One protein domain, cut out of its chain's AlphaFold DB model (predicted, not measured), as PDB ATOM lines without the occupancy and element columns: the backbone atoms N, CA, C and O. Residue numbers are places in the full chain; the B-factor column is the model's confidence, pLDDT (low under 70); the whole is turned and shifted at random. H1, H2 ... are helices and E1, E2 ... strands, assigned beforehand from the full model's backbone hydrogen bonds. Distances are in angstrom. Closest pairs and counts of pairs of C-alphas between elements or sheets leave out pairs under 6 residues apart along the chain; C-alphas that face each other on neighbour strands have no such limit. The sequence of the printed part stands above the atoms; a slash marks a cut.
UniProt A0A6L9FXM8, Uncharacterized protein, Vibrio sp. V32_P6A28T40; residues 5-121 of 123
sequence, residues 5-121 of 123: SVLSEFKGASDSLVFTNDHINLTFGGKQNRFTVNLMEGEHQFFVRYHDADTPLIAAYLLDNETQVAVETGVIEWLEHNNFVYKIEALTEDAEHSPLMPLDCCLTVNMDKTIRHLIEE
ATOM      1  N   SER A   5     106.156 -42.760 -84.998       84.94
ATOM      2  CA  SER A   5     106.047 -41.507 -84.252       84.94
ATOM      3  C   SER A   5     104.574 -41.212 -84.011       84.94
ATOM      4  O   SER A   5     103.786 -41.245 -84.955       84.94
ATOM      5  N   VAL A   6     104.212 -40.907 -82.767       90.81
ATOM      6  CA  VAL A   6     102.899 -40.336 -82.454       90.81
ATOM      7  C   VAL A   6     102.912 -38.889 -82.937       90.81
ATOM      8  O   VAL A   6     103.781 -38.114 -82.538       90.81
ATOM      9  N   LEU A   7     101.999 -38.561 -83.844       92.56
ATOM     10  CA  LEU A   7     101.823 -37.226 -84.412       92.56
ATOM     11  C   LEU A   7     100.850 -36.398 -83.574       92.56
ATOM     12  O   LEU A   7     101.078 -35.214 -83.349       92.56
ATOM     13  N   SER A   8      99.782 -37.033 -83.100       93.94
ATOM     14  CA  SER A   8      98.783 -36.431 -82.223       93.94
ATOM     15  C   SER A   8      98.067 -37.538 -81.450       93.94
ATOM     16  O   SER A   8      97.976 -38.678 -81.911       93.94
ATOM     17  N   GLU A   9      97.585 -37.226 -80.254       95.69
ATOM     18  CA  GLU A   9      96.823 -38.168 -79.441       95.69
ATOM     19  C   GLU A   9      95.728 -37.459 -78.644       95.69
ATOM     20  O   GLU A   9      95.875 -36.305 -78.243       95.69
ATOM     21  N   PHE A  10      94.648 -38.189 -78.386       96.44
ATOM     22  CA  PHE A  10      93.669 -37.876 -77.354       96.44
ATOM     23  C   PHE A  10      93.720 -38.980 -76.300       96.44
ATOM     24  O   PHE A  10      93.717 -40.169 -76.629       96.44
ATOM     25  N   LYS A  11      93.764 -38.589 -75.024       96.12
ATOM     26  CA  LYS A  11      93.711 -39.498 -73.875       96.12
ATOM     27  C   LYS A  11      92.613 -39.043 -72.929       96.12
ATOM     28  O   LYS A  11      92.808 -38.106 -72.156       96.12
ATOM     29  N   GLY A  12      91.482 -39.724 -73.021       93.06
ATOM     30  CA  GLY A  12      90.350 -39.574 -72.128       93.06
ATOM     31  C   GLY A  12      90.508 -40.371 -70.835       93.06
ATOM     32  O   GLY A  12      91.592 -40.846 -70.477       93.06
ATOM     33  N   ALA A  13      89.399 -40.525 -70.122       92.50
ATOM     34  CA  ALA A  13      89.335 -41.310 -68.892       92.50
ATOM     35  C   ALA A  13      89.377 -42.830 -69.146       92.50
ATOM     36  O   ALA A  13      89.988 -43.579 -68.374       92.50
ATOM     37  N   SER A  14      88.727 -43.299 -70.209       91.69
ATOM     38  CA  SER A  14      88.691 -44.690 -70.669       91.69
ATOM     39  C   SER A  14      89.163 -44.855 -72.111       91.69
ATOM     40  O   SER A  14      89.747 -45.900 -72.437       91.69
ATOM     41  N   ASP A  15      88.951 -43.831 -72.933       96.50
ATOM     42  CA  ASP A  15      89.105 -43.904 -74.380       96.50
ATOM     43  C   ASP A  15      90.350 -43.148 -74.849       96.50
ATOM     44  O   ASP A  15      90.836 -42.217 -74.203       96.50
ATOM     45  N   SER A  16      90.904 -43.556 -75.987       96.56
ATOM     46  CA  SER A  16      92.082 -42.902 -76.552       96.56
ATOM     47  C   SER A  16      92.105 -42.965 -78.069       96.56
ATOM     48  O   SER A  16      91.800 -44.011 -78.641       96.56
ATOM     49  N   LEU A  17      92.574 -41.886 -78.692       97.12
ATOM     50  CA  LEU A  17      92.978 -41.853 -80.094       97.12
ATOM     51  C   LEU A  17      94.487 -41.683 -80.172       97.12
ATOM     52  O   LEU A  17      95.052 -40.819 -79.506       97.12
ATOM     53  N   VAL A  18      95.132 -42.478 -81.016       96.31
ATOM     54  CA  VAL A  18      96.555 -42.335 -81.319       96.31
ATOM     55  C   VAL A  18      96.711 -42.233 -82.823       96.31
ATOM     56  O   VAL A  18      96.461 -43.201 -83.543       96.31
ATOM     57  N   PHE A  19      97.152 -41.068 -83.286       95.25
ATOM     58  CA  PHE A  19      97.518 -40.842 -84.672       95.25
ATOM     59  C   PHE A  19      99.027 -40.927 -84.833       95.25
ATOM     60  O   PHE A  19      99.795 -40.240 -84.157       95.25
ATOM     61  N   THR A  20      99.446 -41.803 -85.732       93.19
ATOM     62  CA  THR A  20     100.832 -41.999 -86.140       93.19
ATOM     63  C   THR A  20     100.962 -41.741 -87.634       93.19
ATOM     64  O   THR A  20      99.982 -41.470 -88.318       93.19
ATOM     65  N   ASN A  21     102.171 -41.880 -88.172       88.50
ATOM     66  CA  ASN A  21     102.391 -41.770 -89.615       88.50
ATOM     67  C   ASN A  21     101.588 -42.787 -90.451       88.50
ATOM     68  O   ASN A  21     101.393 -42.549 -91.640       88.50
ATOM     69  N   ASP A  22     101.144 -43.898 -89.850       88.00
ATOM     70  CA  ASP A  22     100.534 -45.018 -90.578       88.00
ATOM     71  C   ASP A  22      99.079 -45.301 -90.161       88.00
ATOM     72  O   ASP A  22      98.317 -45.878 -90.937       88.00
ATOM     73  N   HIS A  23      98.683 -44.939 -88.934       92.69
ATOM     74  CA  HIS A  23      97.401 -45.351 -88.352       92.69
ATOM     75  C   HIS A  23      96.743 -44.239 -87.544       92.69
ATOM     76  O   HIS A  23      97.424 -43.427 -86.917       92.69
ATOM     77  N   ILE A  24      95.413 -44.293 -87.465       95.31
ATOM     78  CA  ILE A  24      94.611 -43.547 -86.494       95.31
ATOM     79  C   ILE A  24      93.865 -44.589 -85.666       95.31
ATOM     80  O   ILE A  24      92.810 -45.071 -86.062       95.31
ATOM     81  N   ASN A  25      94.428 -44.989 -84.530       96.81
ATOM     82  CA  ASN A  25      93.841 -46.042 -83.705       96.81
ATOM     83  C   ASN A  25      92.945 -45.442 -82.625       96.81
ATOM     84  O   ASN A  25      93.425 -44.696 -81.772       96.81
ATOM     85  N   LEU A  26      91.669 -45.820 -82.634       97.56
ATOM     86  CA  LEU A  26      90.710 -45.534 -81.575       97.56
ATOM     87  C   LEU A  26      90.572 -46.765 -80.678       97.56
ATOM     88  O   LEU A  26      90.216 -47.847 -81.145       97.56
ATOM     89  N   THR A  27      90.799 -46.594 -79.379       97.12
ATOM     90  CA  THR A  27      90.498 -47.597 -78.353       97.12
ATOM     91  C   THR A  27      89.400 -47.067 -77.443       97.12
ATOM     92  O   THR A  27      89.542 -45.981 -76.891       97.12
ATOM     93  N   PHE A  28      88.334 -47.842 -77.256       96.31
ATOM     94  CA  PHE A  28      87.125 -47.397 -76.560       96.31
ATOM     95  C   PHE A  28      86.353 -48.560 -75.928       96.31
ATOM     96  O   PHE A  28      86.691 -49.733 -76.128       96.31
ATOM     97  N   GLY A  29      85.306 -48.237 -75.173       92.19
ATOM     98  CA  GLY A  29      84.424 -49.210 -74.533       92.19
ATOM     99  C   GLY A  29      84.790 -49.509 -73.077       92.19
ATOM    100  O   GLY A  29      85.811 -49.085 -72.534       92.19
ATOM    101  N   GLY A  30      83.903 -50.240 -72.402       86.56
ATOM    102  CA  GLY A  30      84.010 -50.493 -70.968       86.56
ATOM    103  C   GLY A  30      85.103 -51.498 -70.588       86.56
ATOM    104  O   GLY A  30      85.615 -52.258 -71.404       86.56
ATOM    105  N   LYS A  31      85.397 -51.595 -69.284       80.44
ATOM    106  CA  LYS A  31      86.402 -52.534 -68.734       80.44
ATOM    107  C   LYS A  31      86.190 -53.998 -69.134       80.44
ATOM    108  O   LYS A  31      87.152 -54.754 -69.162       80.44
ATOM    109  N   GLN A  32      84.943 -54.397 -69.377       83.19
ATOM    110  CA  GLN A  32      84.596 -55.769 -69.745       83.19
ATOM    111  C   GLN A  32      84.714 -56.022 -71.254       83.19
ATOM    112  O   GLN A  32      85.049 -57.136 -71.633       83.19
ATOM    113  N   ASN A  33      84.500 -54.996 -72.085       85.88
ATOM    114  CA  ASN A  33      84.510 -55.082 -73.544       85.88
ATOM    115  C   ASN A  33      85.227 -53.848 -74.110       85.88
ATOM    116  O   ASN A  33      84.608 -52.792 -74.267       85.88
ATOM    117  N   ARG A  34      86.529 -53.987 -74.386       92.25
ATOM    118  CA  ARG A  34      87.329 -52.962 -75.067       92.25
ATOM    119  C   ARG A  34      87.413 -53.265 -76.553       92.25
ATOM    120  O   ARG A  34      87.711 -54.393 -76.939       92.25
ATOM    121  N   PHE A  35      87.224 -52.233 -77.355       94.56
ATOM    122  CA  PHE A  35      87.337 -52.272 -78.803       94.56
ATOM    123  C   PHE A  35      88.574 -51.494 -79.239       94.56
ATOM    124  O   PHE A  35      89.035 -50.580 -78.550       94.56
ATOM    125  N   THR A  36      89.154 -51.880 -80.369       95.31
ATOM    126  CA  THR A  36      90.214 -51.120 -81.034       95.31
ATOM    127  C   THR A  36      89.961 -51.164 -82.525       95.31
ATOM    128  O   THR A  36      89.811 -52.249 -83.083       95.31
ATOM    129  N   VAL A  37      89.890 -49.992 -83.145       95.88
ATOM    130  CA  VAL A  37      89.650 -49.832 -84.581       95.88
ATOM    131  C   VAL A  37      90.690 -48.880 -85.160       95.88
ATOM    132  O   VAL A  37      91.058 -47.897 -84.514       95.88
ATOM    133  N   ASN A  38      91.172 -49.178 -86.365       96.50
ATOM    134  CA  ASN A  38      92.019 -48.270 -87.127       96.50
ATOM    135  C   ASN A  38      91.122 -47.447 -88.059       96.50
ATOM    136  O   ASN A  38      90.615 -47.983 -89.036       96.50
ATOM    137  N   LEU A  39      90.958 -46.155 -87.773       96.31
ATOM    138  CA  LEU A  39      90.105 -45.237 -88.531       96.31
ATOM    139  C   LEU A  39      90.615 -44.943 -89.954       96.31
ATOM    140  O   LEU A  39      89.917 -44.319 -90.750       96.31
ATOM    141  N   MET A  40      91.829 -45.394 -90.285       94.00
ATOM    142  CA  MET A  40      92.349 -45.360 -91.655       94.00
ATOM    143  C   MET A  40      91.722 -46.440 -92.552       94.00
ATOM    144  O   MET A  40      91.890 -46.383 -93.769       94.00
ATOM    145  N   GLU A  41      91.045 -47.439 -91.978       93.50
ATOM    146  CA  GLU A  41      90.579 -48.628 -92.691       93.50
ATOM    147  C   GLU A  41      89.055 -48.668 -92.821       93.50
ATOM    148  O   GLU A  41      88.343 -49.135 -91.939       93.50
ATOM    149  N   GLY A  42      88.561 -48.281 -93.996       92.75
ATOM    150  CA  GLY A  42      87.142 -48.382 -94.321       92.75
ATOM    151  C   GLY A  42      86.348 -47.146 -93.909       92.75
ATOM    152  O   GLY A  42      86.824 -46.016 -94.018       92.75
ATOM    153  N   GLU A  43      85.090 -47.367 -93.543       95.88
ATOM    154  CA  GLU A  43      84.162 -46.321 -93.125       95.88
ATOM    155  C   GLU A  43      83.743 -46.572 -91.682       95.88
ATOM    156  O   GLU A  43      83.351 -47.680 -91.323       95.88
ATOM    157  N   HIS A  44      83.826 -45.530 -90.866       97.31
ATOM    158  CA  HIS A  44      83.484 -45.566 -89.454       97.31
ATOM    159  C   HIS A  44      82.398 -44.542 -89.193       97.31
ATOM    160  O   HIS A  44      82.489 -43.401 -89.654       97.31
ATOM    161  N   GLN A  45      81.385 -44.939 -88.437       97.44
ATOM    162  CA  GLN A  45      80.264 -44.071 -88.121       97.44
ATOM    163  C   GLN A  45      80.141 -43.882 -86.620       97.44
ATOM    164  O   GLN A  45      80.334 -44.806 -85.827       97.44
ATOM    165  N   PHE A  46      79.790 -42.662 -86.248       97.06
ATOM    166  CA  PHE A  46      79.533 -42.261 -84.884       97.06
ATOM    167  C   PHE A  46      78.152 -41.629 -84.824       97.06
ATOM    168  O   PHE A  46      77.837 -40.716 -85.585       97.06
ATOM    169  N   PHE A  47      77.334 -42.097 -83.892       95.75
ATOM    170  CA  PHE A  47      76.183 -41.335 -83.448       95.75
ATOM    171  C   PHE A  47      76.676 -40.262 -82.481       95.75
ATOM    172  O   PHE A  47      77.361 -40.578 -81.506       95.75
ATOM    173  N   VAL A  48      76.321 -39.009 -82.735       95.00
ATOM    174  CA  VAL A  48      76.677 -37.887 -81.870       95.00
ATOM    175  C   VAL A  48      75.446 -37.024 -81.665       95.00
ATOM    176  O   VAL A  48      74.772 -36.670 -82.626       95.00
ATOM    177  N   ARG A  49      75.155 -36.668 -80.417       92.50
ATOM    178  CA  ARG A  49      74.188 -35.611 -80.107       92.50
ATOM    179  C   ARG A  49      74.952 -34.384 -79.678       92.50
ATOM    180  O   ARG A  49      75.723 -34.466 -78.721       92.50
ATOM    181  N   TYR A  50      74.677 -33.257 -80.305       89.50
ATOM    182  CA  TYR A  50      75.243 -31.975 -79.919       89.50
ATOM    183  C   TYR A  50      74.224 -31.137 -79.146       89.50
ATOM    184  O   TYR A  50      73.019 -31.296 -79.333       89.50
ATOM    185  N   HIS A  51      74.690 -30.271 -78.245       81.00
ATOM    186  CA  HIS A  51      73.844 -29.275 -77.572       81.00
ATOM    187  C   HIS A  51      73.501 -28.100 -78.503       81.00
ATOM    188  O   HIS A  51      72.394 -27.572 -78.453       81.00
ATOM    189  N   ASP A  52      74.471 -27.715 -79.332       69.62
ATOM    190  CA  ASP A  52      74.450 -26.692 -80.384       69.62
ATOM    191  C   ASP A  52      75.236 -27.218 -81.606       69.62
ATOM    192  O   ASP A  52      75.366 -28.424 -81.745       69.62
ATOM    193  N   ALA A  53      75.732 -26.383 -82.525       66.94
ATOM    194  CA  ALA A  53      76.491 -26.887 -83.680       66.94
ATOM    195  C   ALA A  53      77.895 -27.426 -83.326       66.94
ATOM    196  O   ALA A  53      78.470 -28.138 -84.143       66.94
ATOM    197  N   ASP A  54      78.430 -27.120 -82.135       74.12
ATOM    198  CA  ASP A  54      79.869 -27.246 -81.860       74.12
ATOM    199  C   ASP A  54      80.199 -28.055 -80.588       74.12
ATOM    200  O   ASP A  54      81.359 -28.383 -80.351       74.12
ATOM    201  N   THR A  55      79.210 -28.380 -79.745       85.88
ATOM    202  CA  THR A  55      79.446 -29.032 -78.441       85.88
ATOM    203  C   THR A  55      78.819 -30.432 -78.366       85.88
ATOM    204  O   THR A  55      77.604 -30.541 -78.138       85.88
ATOM    205  N   PRO A  56      79.606 -31.523 -78.493       92.00
ATOM    206  CA  PRO A  56      79.093 -32.881 -78.344       92.00
ATOM    207  C   PRO A  56      78.666 -33.169 -76.894       92.00
ATOM    208  O   PRO A  56      79.430 -32.980 -75.949       92.00
ATOM    209  N   LEU A  57      77.446 -33.675 -76.705       92.38
ATOM    210  CA  LEU A  57      76.893 -34.083 -75.406       92.38
ATOM    211  C   LEU A  57      77.046 -35.578 -75.143       92.38
ATOM    212  O   LEU A  57      77.331 -35.997 -74.021       92.38
ATOM    213  N   ILE A  58      76.796 -36.383 -76.172       93.44
ATOM    214  CA  ILE A  58      76.963 -37.835 -76.148       93.44
ATOM    215  C   ILE A  58      77.519 -38.279 -77.489       93.44
ATOM    216  O   ILE A  58      77.166 -37.726 -78.530       93.44
ATOM    217  N   ALA A  59      78.359 -39.304 -77.449       96.12
ATOM    218  CA  ALA A  59      78.928 -39.916 -78.629       96.12
ATOM    219  C   ALA A  59      78.932 -41.439 -78.475       96.12
ATOM    220  O   ALA A  59      79.123 -41.980 -77.381       96.12
ATOM    221  N   ALA A  60      78.704 -42.139 -79.578       97.19
ATOM    222  CA  ALA A  60      78.794 -43.584 -79.642       97.19
ATOM    223  C   ALA A  60      79.324 -44.024 -81.003       97.19
ATOM    224  O   ALA A  60      78.894 -43.523 -82.035       97.19
ATOM    225  N   TYR A  61      80.229 -44.995 -81.002       97.38
ATOM    226  CA  TYR A  61      80.661 -45.684 -82.209       97.38
ATOM    227  C   TYR A  61      79.577 -46.675 -82.654       97.38
ATOM    228  O   TYR A  61      79.059 -47.436 -81.828       97.38
ATOM    229  N   LEU A  62      79.257 -46.686 -83.947       95.88
ATOM    230  CA  LEU A  62      78.320 -47.623 -84.561       95.88
ATOM    231  C   LEU A  62      79.085 -48.826 -85.123       95.88
ATOM    232  O   LEU A  62      79.860 -48.700 -86.068       95.88
ATOM    233  N   LEU A  63      78.884 -49.999 -84.523       92.31
ATOM    234  CA  LEU A  63      79.397 -51.262 -85.054       92.31
ATOM    235  C   LEU A  63      78.585 -51.705 -86.285       92.31
ATOM    236  O   LEU A  63      77.421 -51.340 -86.424       92.31
ATOM    237  N   ASP A  64      79.159 -52.579 -87.120       87.50
ATOM    238  CA  ASP A  64      78.529 -53.104 -88.351       87.50
ATOM    239  C   ASP A  64      77.156 -53.763 -88.131       87.50
ATOM    240  O   ASP A  64      76.355 -53.892 -89.052       87.50
ATOM    241  N   ASN A  65      76.882 -54.215 -86.907       86.31
ATOM    242  CA  ASN A  65      75.612 -54.809 -86.499       86.31
ATOM    243  C   ASN A  65      74.637 -53.784 -85.885       86.31
ATOM    244  O   ASN A  65      73.768 -54.173 -85.104       86.31
ATOM    245  N   GLU A  66      74.842 -52.494 -86.158       80.81
ATOM    246  CA  GLU A  66      74.078 -51.349 -85.640       80.81
ATOM    247  C   GLU A  66      74.137 -51.180 -84.109       80.81
ATOM    248  O   GLU A  66      73.421 -50.365 -83.524       80.81
ATOM    249  N   THR A  67      75.014 -51.921 -83.425       89.88
ATOM    250  CA  THR A  67      75.207 -51.759 -81.982       89.88
ATOM    251  C   THR A  67      75.978 -50.477 -81.702       89.88
ATOM    252  O   THR A  67      77.063 -50.259 -82.238       89.88
ATOM    253  N   GLN A  68      75.440 -49.662 -80.795       93.56
ATOM    254  CA  GLN A  68      76.085 -48.439 -80.334       93.56
ATOM    255  C   GLN A  68      76.956 -48.722 -79.113       93.56
ATOM    256  O   GLN A  68      76.489 -49.273 -78.112       93.56
ATOM    257  N   VAL A  69      78.216 -48.311 -79.173       95.50
ATOM    258  CA  VAL A  69      79.142 -48.386 -78.044       95.50
ATOM    259  C   VAL A  69      79.560 -46.972 -77.689       95.50
ATOM    260  O   VAL A  69      80.137 -46.276 -78.518       95.50
ATOM    261  N   ALA A  70      79.260 -46.546 -76.463       95.62
ATOM    262  CA  ALA A  70      79.595 -45.205 -75.997       95.62
ATOM    263  C   ALA A  70      81.094 -44.914 -76.170       95.62
ATOM    264  O   ALA A  70      81.933 -45.765 -75.854       95.62
ATOM    265  N   VAL A  71      81.388 -43.707 -76.648       96.56
ATOM    266  CA  VAL A  71      82.735 -43.141 -76.713       96.56
ATOM    267  C   VAL A  71      82.742 -41.778 -76.031       96.56
ATOM    268  O   VAL A  71      81.724 -41.085 -75.990       96.56
ATOM    269  N   GLU A  72      83.878 -41.382 -75.473       96.69
ATOM    270  CA  GLU A  72      84.035 -40.048 -74.895       96.69
ATOM    271  C   GLU A  72      83.845 -38.953 -75.951       96.69
ATOM    272  O   GLU A  72      84.352 -39.053 -77.065       96.69
ATOM    273  N   THR A  73      83.165 -37.864 -75.595       95.94
ATOM    274  CA  THR A  73      82.924 -36.729 -76.505       95.94
ATOM    275  C   THR A  73      84.218 -36.078 -76.989       95.94
ATOM    276  O   THR A  73      84.281 -35.645 -78.135       95.94
ATOM    277  N   GLY A  74      85.286 -36.119 -76.184       96.38
ATOM    278  CA  GLY A  74      86.618 -35.661 -76.589       96.38
ATOM    279  C   GLY A  74      87.219 -36.432 -77.774       96.38
ATOM    280  O   GLY A  74      88.083 -35.904 -78.469       96.38
ATOM    281  N   VAL A  75      86.736 -37.648 -78.066       96.88
ATOM    282  CA  VAL A  75      87.063 -38.367 -79.310       96.88
ATOM    283  C   VAL A  75      86.528 -37.597 -80.515       96.88
ATOM    284  O   VAL A  75      87.246 -37.423 -81.496       96.88
ATOM    285  N   ILE A  76      85.285 -37.118 -80.431       97.00
ATOM    286  CA  ILE A  76      84.626 -36.370 -81.506       97.00
ATOM    287  C   ILE A  76      85.294 -35.012 -81.696       97.00
ATOM    288  O   ILE A  76      85.715 -34.699 -82.807       97.00
ATOM    289  N   GLU A  77      85.495 -34.272 -80.604       95.62
ATOM    290  CA  GLU A  77      86.181 -32.974 -80.624       95.62
ATOM    291  C   GLU A  77      87.567 -33.087 -81.273       95.62
ATOM    292  O   GLU A  77      87.962 -32.256 -82.092       95.62
ATOM    293  N   TRP A  78      88.315 -34.144 -80.944       96.38
ATOM    294  CA  TRP A  78      89.632 -34.369 -81.526       96.38
ATOM    295  C   TRP A  78      89.554 -34.702 -83.023       96.38
ATOM    296  O   TRP A  78      90.370 -34.197 -83.794       96.38
ATOM    297  N   LEU A  79      88.594 -35.525 -83.461       96.12
ATOM    298  CA  LEU A  79      88.423 -35.867 -84.881       96.12
ATOM    299  C   LEU A  79      88.071 -34.639 -85.725       96.12
ATOM    300  O   LEU A  79      88.648 -34.453 -86.799       96.12
ATOM    301  N   GLU A  80      87.169 -33.794 -85.231       94.19
ATOM    302  CA  GLU A  80      86.786 -32.538 -85.879       94.19
ATOM    303  C   GLU A  80      87.959 -31.560 -85.926       94.19
ATOM    304  O   GLU A  80      88.289 -31.046 -86.992       94.19
ATOM    305  N   HIS A  81      88.665 -31.374 -84.806       93.31
ATOM    306  CA  HIS A  81      89.824 -30.481 -84.736       93.31
ATOM    307  C   HIS A  81      90.939 -30.856 -85.726       93.31
ATOM    308  O   HIS A  81      91.645 -29.983 -86.229       93.31
ATOM    309  N   ASN A  82      91.107 -32.150 -86.009       92.19
ATOM    310  CA  ASN A  82      92.107 -32.648 -86.956       92.19
ATOM    311  C   ASN A  82      91.565 -32.797 -88.394       92.19
ATOM    312  O   ASN A  82      92.288 -33.301 -89.253       92.19
ATOM    313  N   ASN A  83      90.334 -32.351 -88.682       92.06
ATOM    314  CA  ASN A  83      89.669 -32.477 -89.988       92.06
ATOM    315  C   ASN A  83      89.604 -33.925 -90.510       92.06
ATOM    316  O   ASN A  83      89.769 -34.176 -91.703       92.06
ATOM    317  N   PHE A  84      89.393 -34.898 -89.620       94.44
ATOM    318  CA  PHE A  84      89.252 -36.315 -89.991       94.44
ATOM    319  C   PHE A  84      87.802 -36.751 -90.192       94.44
ATOM    320  O   PHE A  84      87.525 -37.894 -90.558       94.44
ATOM    321  N   VAL A  85      86.867 -35.836 -89.967       94.81
ATOM    322  CA  VAL A  85      85.455 -36.043 -90.246       94.81
ATOM    323  C   VAL A  85      85.199 -35.775 -91.723       94.81
ATOM    324  O   VAL A  85      85.407 -34.666 -92.199       94.81
ATOM    325  N   TYR A  86      84.725 -36.792 -92.443       94.81
ATOM    326  CA  TYR A  86      84.363 -36.646 -93.851       94.81
ATOM    327  C   TYR A  86      83.014 -35.941 -94.012       94.81
ATOM    328  O   TYR A  86      82.853 -35.079 -94.870       94.81
ATOM    329  N   LYS A  87      82.020 -36.342 -93.213       93.88
ATOM    330  CA  LYS A  87      80.672 -35.767 -93.259       93.88
ATOM    331  C   LYS A  87      79.973 -35.868 -91.912       93.88
ATOM    332  O   LYS A  87      80.206 -36.816 -91.159       93.88
ATOM    333  N   ILE A  88      79.073 -34.923 -91.670       92.25
ATOM    334  CA  ILE A  88      78.129 -34.920 -90.552       92.25
ATOM    335  C   ILE A  88      76.731 -34.765 -91.151       92.25
ATOM    336  O   ILE A  88      76.464 -33.807 -91.875       92.25
ATOM    337  N   GLU A  89      75.852 -35.725 -90.884       91.62
ATOM    338  CA  GLU A  89      74.478 -35.747 -91.391       91.62
ATOM    339  C   GLU A  89      73.501 -35.697 -90.216       91.62
ATOM    340  O   GLU A  89      73.567 -36.542 -89.324       91.62
ATOM    341  N   ALA A  90      72.581 -34.730 -90.208       88.19
ATOM    342  CA  ALA A  90      71.514 -34.686 -89.211       88.19
ATOM    343  C   ALA A  90      70.564 -35.885 -89.387       88.19
ATOM    344  O   ALA A  90      70.150 -36.201 -90.500       88.19
ATOM    345  N   LEU A  91      70.205 -36.540 -88.283       83.12
ATOM    346  CA  LEU A  91      69.349 -37.735 -88.255       83.12
ATOM    347  C   LEU A  91      67.856 -37.421 -88.088       83.12
ATOM    348  O   LEU A  91      67.015 -38.314 -88.150       83.12
ATOM    349  N   THR A  92      67.510 -36.161 -87.858       68.00
ATOM    350  CA  THR A  92      66.131 -35.688 -87.689       68.00
ATOM    351  C   THR A  92      65.577 -35.100 -88.985       68.00
ATOM    352  O   THR A  92      66.199 -34.209 -89.560       68.00
ATOM    353  N   GLU A  93      64.381 -35.539 -89.388       54.06
ATOM    354  CA  GLU A  93      63.688 -35.101 -90.613       54.06
ATOM    355  C   GLU A  93      62.828 -33.825 -90.458       54.06
ATOM    356  O   GLU A  93      62.350 -33.298 -91.462       54.06
ATOM    357  N   ASP A  94      62.618 -33.289 -89.249       51.12
ATOM    358  CA  ASP A  94      61.642 -32.207 -89.051       51.12
ATOM    359  C   ASP A  94      62.218 -30.791 -89.241       51.12
ATOM    360  O   ASP A  94      63.157 -30.353 -88.575       51.12
ATOM    361  N   ALA A  95      61.579 -30.054 -90.153       46.19
ATOM    362  CA  ALA A  95      61.942 -28.735 -90.674       46.19
ATOM    363  C   ALA A  95      61.781 -27.548 -89.692       46.19
ATOM    364  O   ALA A  95      61.777 -26.395 -90.123       46.19
ATOM    365  N   GLU A  96      61.678 -27.792 -88.386       50.47
ATOM    366  CA  GLU A  96      61.599 -26.745 -87.357       50.47
ATOM    367  C   GLU A  96      62.590 -27.014 -86.218       50.47
ATOM    368  O   GLU A  96      62.234 -27.122 -85.044       50.47
ATOM    369  N   HIS A  97      63.875 -27.119 -86.559       53.66
ATOM    370  CA  HIS A  97      64.928 -27.097 -85.549       53.66
ATOM    371  C   HIS A  97      65.023 -25.709 -84.925       53.66
ATOM    372  O   HIS A  97      65.565 -24.766 -85.502       53.66
ATOM    373  N   SER A  98      64.475 -25.578 -83.719       55.25
ATOM    374  CA  SER A  98      64.815 -24.467 -82.839       55.25
ATOM    375  C   SER A  98      66.309 -24.568 -82.497       55.25
ATOM    376  O   SER A  98      66.738 -25.643 -82.079       55.25
ATOM    377  N   PRO A  99      67.101 -23.482 -82.575       59.38
ATOM    378  CA  PRO A  99      68.542 -23.483 -82.267       59.38
ATOM    379  C   PRO A  99      68.885 -23.828 -80.801       59.38
ATOM    380  O   PRO A  99      70.033 -23.721 -80.389       59.38
ATOM    381  N   LEU A 100      67.882 -24.193 -79.999       60.69
ATOM    382  CA  LEU A 100      67.977 -24.565 -78.589       60.69
ATOM    383  C   LEU A 100      67.733 -26.064 -78.343       60.69
ATOM    384  O   LEU A 100      67.731 -26.483 -77.185       60.69
ATOM    385  N   MET A 101      67.454 -26.860 -79.381       67.44
ATOM    386  CA  MET A 101      67.264 -28.304 -79.237       67.44
ATOM    387  C   MET A 101      68.538 -29.072 -79.595       67.44
ATOM    388  O   MET A 101      69.198 -28.711 -80.566       67.44
ATOM    389  N   PRO A 102      68.867 -30.143 -78.845       76.94
ATOM    390  CA  PRO A 102      69.990 -30.994 -79.194       76.94
ATOM    391  C   PRO A 102      69.829 -31.587 -80.595       76.94
ATOM    392  O   PRO A 102      68.749 -32.073 -80.939       76.94
ATOM    393  N   LEU A 103      70.910 -31.577 -81.372       84.81
ATOM    394  CA  LEU A 103      70.934 -32.100 -82.732       84.81
ATOM    395  C   LEU A 103      71.559 -33.494 -82.744       84.81
ATOM    396  O   LEU A 103      72.709 -33.663 -82.340       84.81
ATOM    397  N   ASP A 104      70.801 -34.476 -83.224       89.31
ATOM    398  CA  ASP A 104      71.295 -35.833 -83.445       89.31
ATOM    399  C   ASP A 104      71.917 -35.937 -84.836       89.31
ATOM    400  O   ASP A 104      71.268 -35.648 -85.842       89.31
ATOM    401  N   CYS A 105      73.166 -36.387 -84.885       91.44
ATOM    402  CA  CYS A 105      73.976 -36.478 -86.087       91.44
ATOM    403  C   CYS A 105      74.577 -37.877 -86.251       91.44
ATOM    404  O   CYS A 105      74.940 -38.549 -85.283       91.44
ATOM    405  N   CYS A 106      74.756 -38.277 -87.507       93.88
ATOM    406  CA  CYS A 106      75.674 -39.328 -87.904       93.88
ATOM    407  C   CYS A 106      76.949 -38.680 -88.439       93.88
ATOM    408  O   CYS A 106      76.952 -38.041 -89.494       93.88
ATOM    409  N   LEU A 107      78.033 -38.840 -87.695       95.56
ATOM    410  CA  LEU A 107      79.364 -38.413 -88.083       95.56
ATOM    411  C   LEU A 107      80.071 -39.587 -88.758       95.56
ATOM    412  O   LEU A 107      80.126 -40.689 -88.214       95.56
ATOM    413  N   THR A 108      80.621 -39.362 -89.946       96.94
ATOM    414  CA  THR A 108      81.340 -40.388 -90.708       96.94
ATOM    415  C   THR A 108      82.814 -40.033 -90.842       96.94
ATOM    416  O   THR A 108      83.165 -38.963 -91.339       96.94
ATOM    417  N   VAL A 109      83.676 -40.978 -90.472       97.00
ATOM    418  CA  VAL A 109      85.119 -40.951 -90.721       97.00
ATOM    419  C   VAL A 109      85.432 -41.952 -91.829       97.00
ATOM    420  O   VAL A 109      85.143 -43.141 -91.721       97.00
ATOM    421  N   ASN A 110      86.016 -41.459 -92.915       96.06
ATOM    422  CA  ASN A 110      86.519 -42.278 -94.011       96.06
ATOM    423  C   ASN A 110      87.719 -41.554 -94.616       96.06
ATOM    424  O   ASN A 110      87.553 -40.547 -95.307       96.06
ATOM    425  N   MET A 111      88.927 -42.034 -94.330       93.06
ATOM    426  CA  MET A 111      90.140 -41.279 -94.647       93.06
ATOM    427  C   MET A 111      90.411 -41.163 -96.150       93.06
ATOM    428  O   MET A 111      90.867 -40.111 -96.590       93.06
ATOM    429  N   ASP A 112      90.062 -42.171 -96.958       92.50
ATOM    430  CA  ASP A 112      90.177 -42.081 -98.425       92.50
ATOM    431  C   ASP A 112      89.269 -40.973 -98.978       92.50
ATOM    432  O   ASP A 112      89.719 -40.129 -99.754       92.50
ATOM    433  N   LYS A 113      88.012 -40.914 -98.525       93.62
ATOM    434  CA  LYS A 113      87.078 -39.850 -98.927       93.62
ATOM    435  C   LYS A 113      87.498 -38.478 -98.389       93.62
ATOM    436  O   LYS A 113      87.453 -37.506 -99.136       93.62
ATOM    437  N   THR A 114      87.951 -38.412 -97.138       91.94
ATOM    438  CA  THR A 114      88.403 -37.169 -96.486       91.94
ATOM    439  C   THR A 114      89.575 -36.550 -97.243       91.94
ATOM    440  O   THR A 114      89.531 -35.378 -97.600       91.94
ATOM    441  N   ILE A 115      90.600 -37.344 -97.568       90.06
ATOM    442  CA  ILE A 115      91.776 -36.862 -98.305       90.06
ATOM    443  C   ILE A 115      91.382 -36.361 -99.698       90.06
ATOM    444  O   ILE A 115      91.835 -35.296-100.110       90.06
ATOM    445  N   ARG A 116      90.534 -37.103-100.424       90.75
ATOM    446  CA  ARG A 116      90.060 -36.676-101.751       90.75
ATOM    447  C   ARG A 116      89.319 -35.347-101.681       90.75
ATOM    448  O   ARG A 116      89.633 -34.458-102.462       90.75
ATOM    449  N   HIS A 117      88.412 -35.202-100.719       88.94
ATOM    450  CA  HIS A 117      87.651 -33.975-100.520       88.94
ATOM    451  C   HIS A 117      88.565 -32.773-100.237       88.94
ATOM    452  O   HIS A 117      88.471 -31.762-100.923       88.94
ATOM    453  N   LEU A 118      89.534 -32.919 -99.327       86.94
ATOM    454  CA  LEU A 118      90.494 -31.855 -99.009       86.94
ATOM    455  C   LEU A 118      91.369 -31.457-100.209       86.94
ATOM    456  O   LEU A 118      91.732 -30.288-100.357       86.94
ATOM    457  N   ILE A 119      91.722 -32.414-101.073       88.06
ATOM    458  CA  ILE A 119      92.468 -32.133-102.308       88.06
ATOM    459  C   ILE A 119      91.603 -31.345-103.297       88.06
ATOM    460  O   ILE A 119      92.112 -30.416-103.920       88.06
ATOM    461  N   GLU A 120      90.329 -31.707-103.448       88.94
ATOM    462  CA  GLU A 120      89.387 -31.034-104.348       88.94
ATOM    463  C   GLU A 120      89.083 -29.597-103.901       88.94
ATOM    464  O   GLU A 120      89.057 -28.702-104.738       88.94
ATOM    465  N   GLU A 121      88.928 -29.349-102.597       80.75
ATOM    466  CA  GLU A 121      88.692 -28.000-102.052       80.75
ATOM    467  C   GLU A 121      89.921 -27.077-102.116       80.75
ATOM    468  O   GLU A 121      89.797 -25.857-102.009       80.75
TER     469      GLU A 121
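This is residues 5 to 121 of the 123 residues of an uncharacterized protein of Vibrio sp. V32_P6A28T40 (UniProt A0A6L9FXM8). Two antiparallel sheets stand with one short helix, H1, wedged between them, on a face of each; a second helix, H2, lies off both sheets after the last strand, and residues 93 to 98 of a long loop stick out. The first sheet is E1 - E2 - E3 - E4, the second, strongly twisted, E7 - E6 - E5 - E9 - E8. The printed part has 117 residues, in the order E1 to E7, H1, E8, E9, H2, of mixed class, helices and strands. It is compact, with a radius of gyration of the C-alphas of 14.4 A and spans of 46 by 42 by 25 A.

E1, residues 6 to 11, E2, residues 16 to 20, E3, residues 24 to 28, and E4, residues 35 to 38, form a meander, each strand the antiparallel neighbour of the one before. Across the hairpin E1 and E2, N 10 and O 17 are 2.9 A apart; across E2 and E3, N 18 and O 25, 2.9 A; across E3 and E4, N 35 and O 28, 2.8 A. E5, residues 44 to 50, E6, residues 56 to 62, and E7, residues 68 to 71, form a second meander; N 47 and O 60 are 2.8 A apart, and N 61 and O 69, 2.8 A. The closest C-alphas of E3 and E7 are those of Phe 28 and Val 71, 6.1 A apart. H1, residues 73 to 81, is on the first sheet at a height of 9.5 A, over E1 and E2 and along the strands, at 9 degrees to E1 on the local plane. It is also on the second sheet, at a height of 8.6 A, over E5 and across the strands, at 74 degrees to E5 on the local plane. The closest C-alphas of H1 and E6 are those of Thr 73 and Ala 59, 5.5 A apart. E8, residues 87 to 90, is an edge strand; E9, residues 103 to 109, is inner, with N 106 and O 89 2.8 A apart, and N 46 and O 107 2.8 A apart towards E5. H2, residues 111 to 121, is only just not on the second sheet, with 4 pairs of C-alphas within 10 A. In H1 and H2 every O i to N i+4 pair is within hydrogen-bond range.

E1 begins at C-alpha 6, (102.899, -40.336, -82.454). E5 and E9 each measure 18.5 A, E6 16.0 A, H1 12.4 A and H2 15.3 A. H2 ends at C-alpha 121, (88.692, -28.000, -102.052).

The C-alphas farthest apart, Ser 5 and Glu 96, are 46.9 A apart. The printed part has no cut. The link from E8 to E9 is long, 12 residues. The mean pLDDT of the printed part is 88.9; residues 52 to 53 and 92 to 101 are under 70.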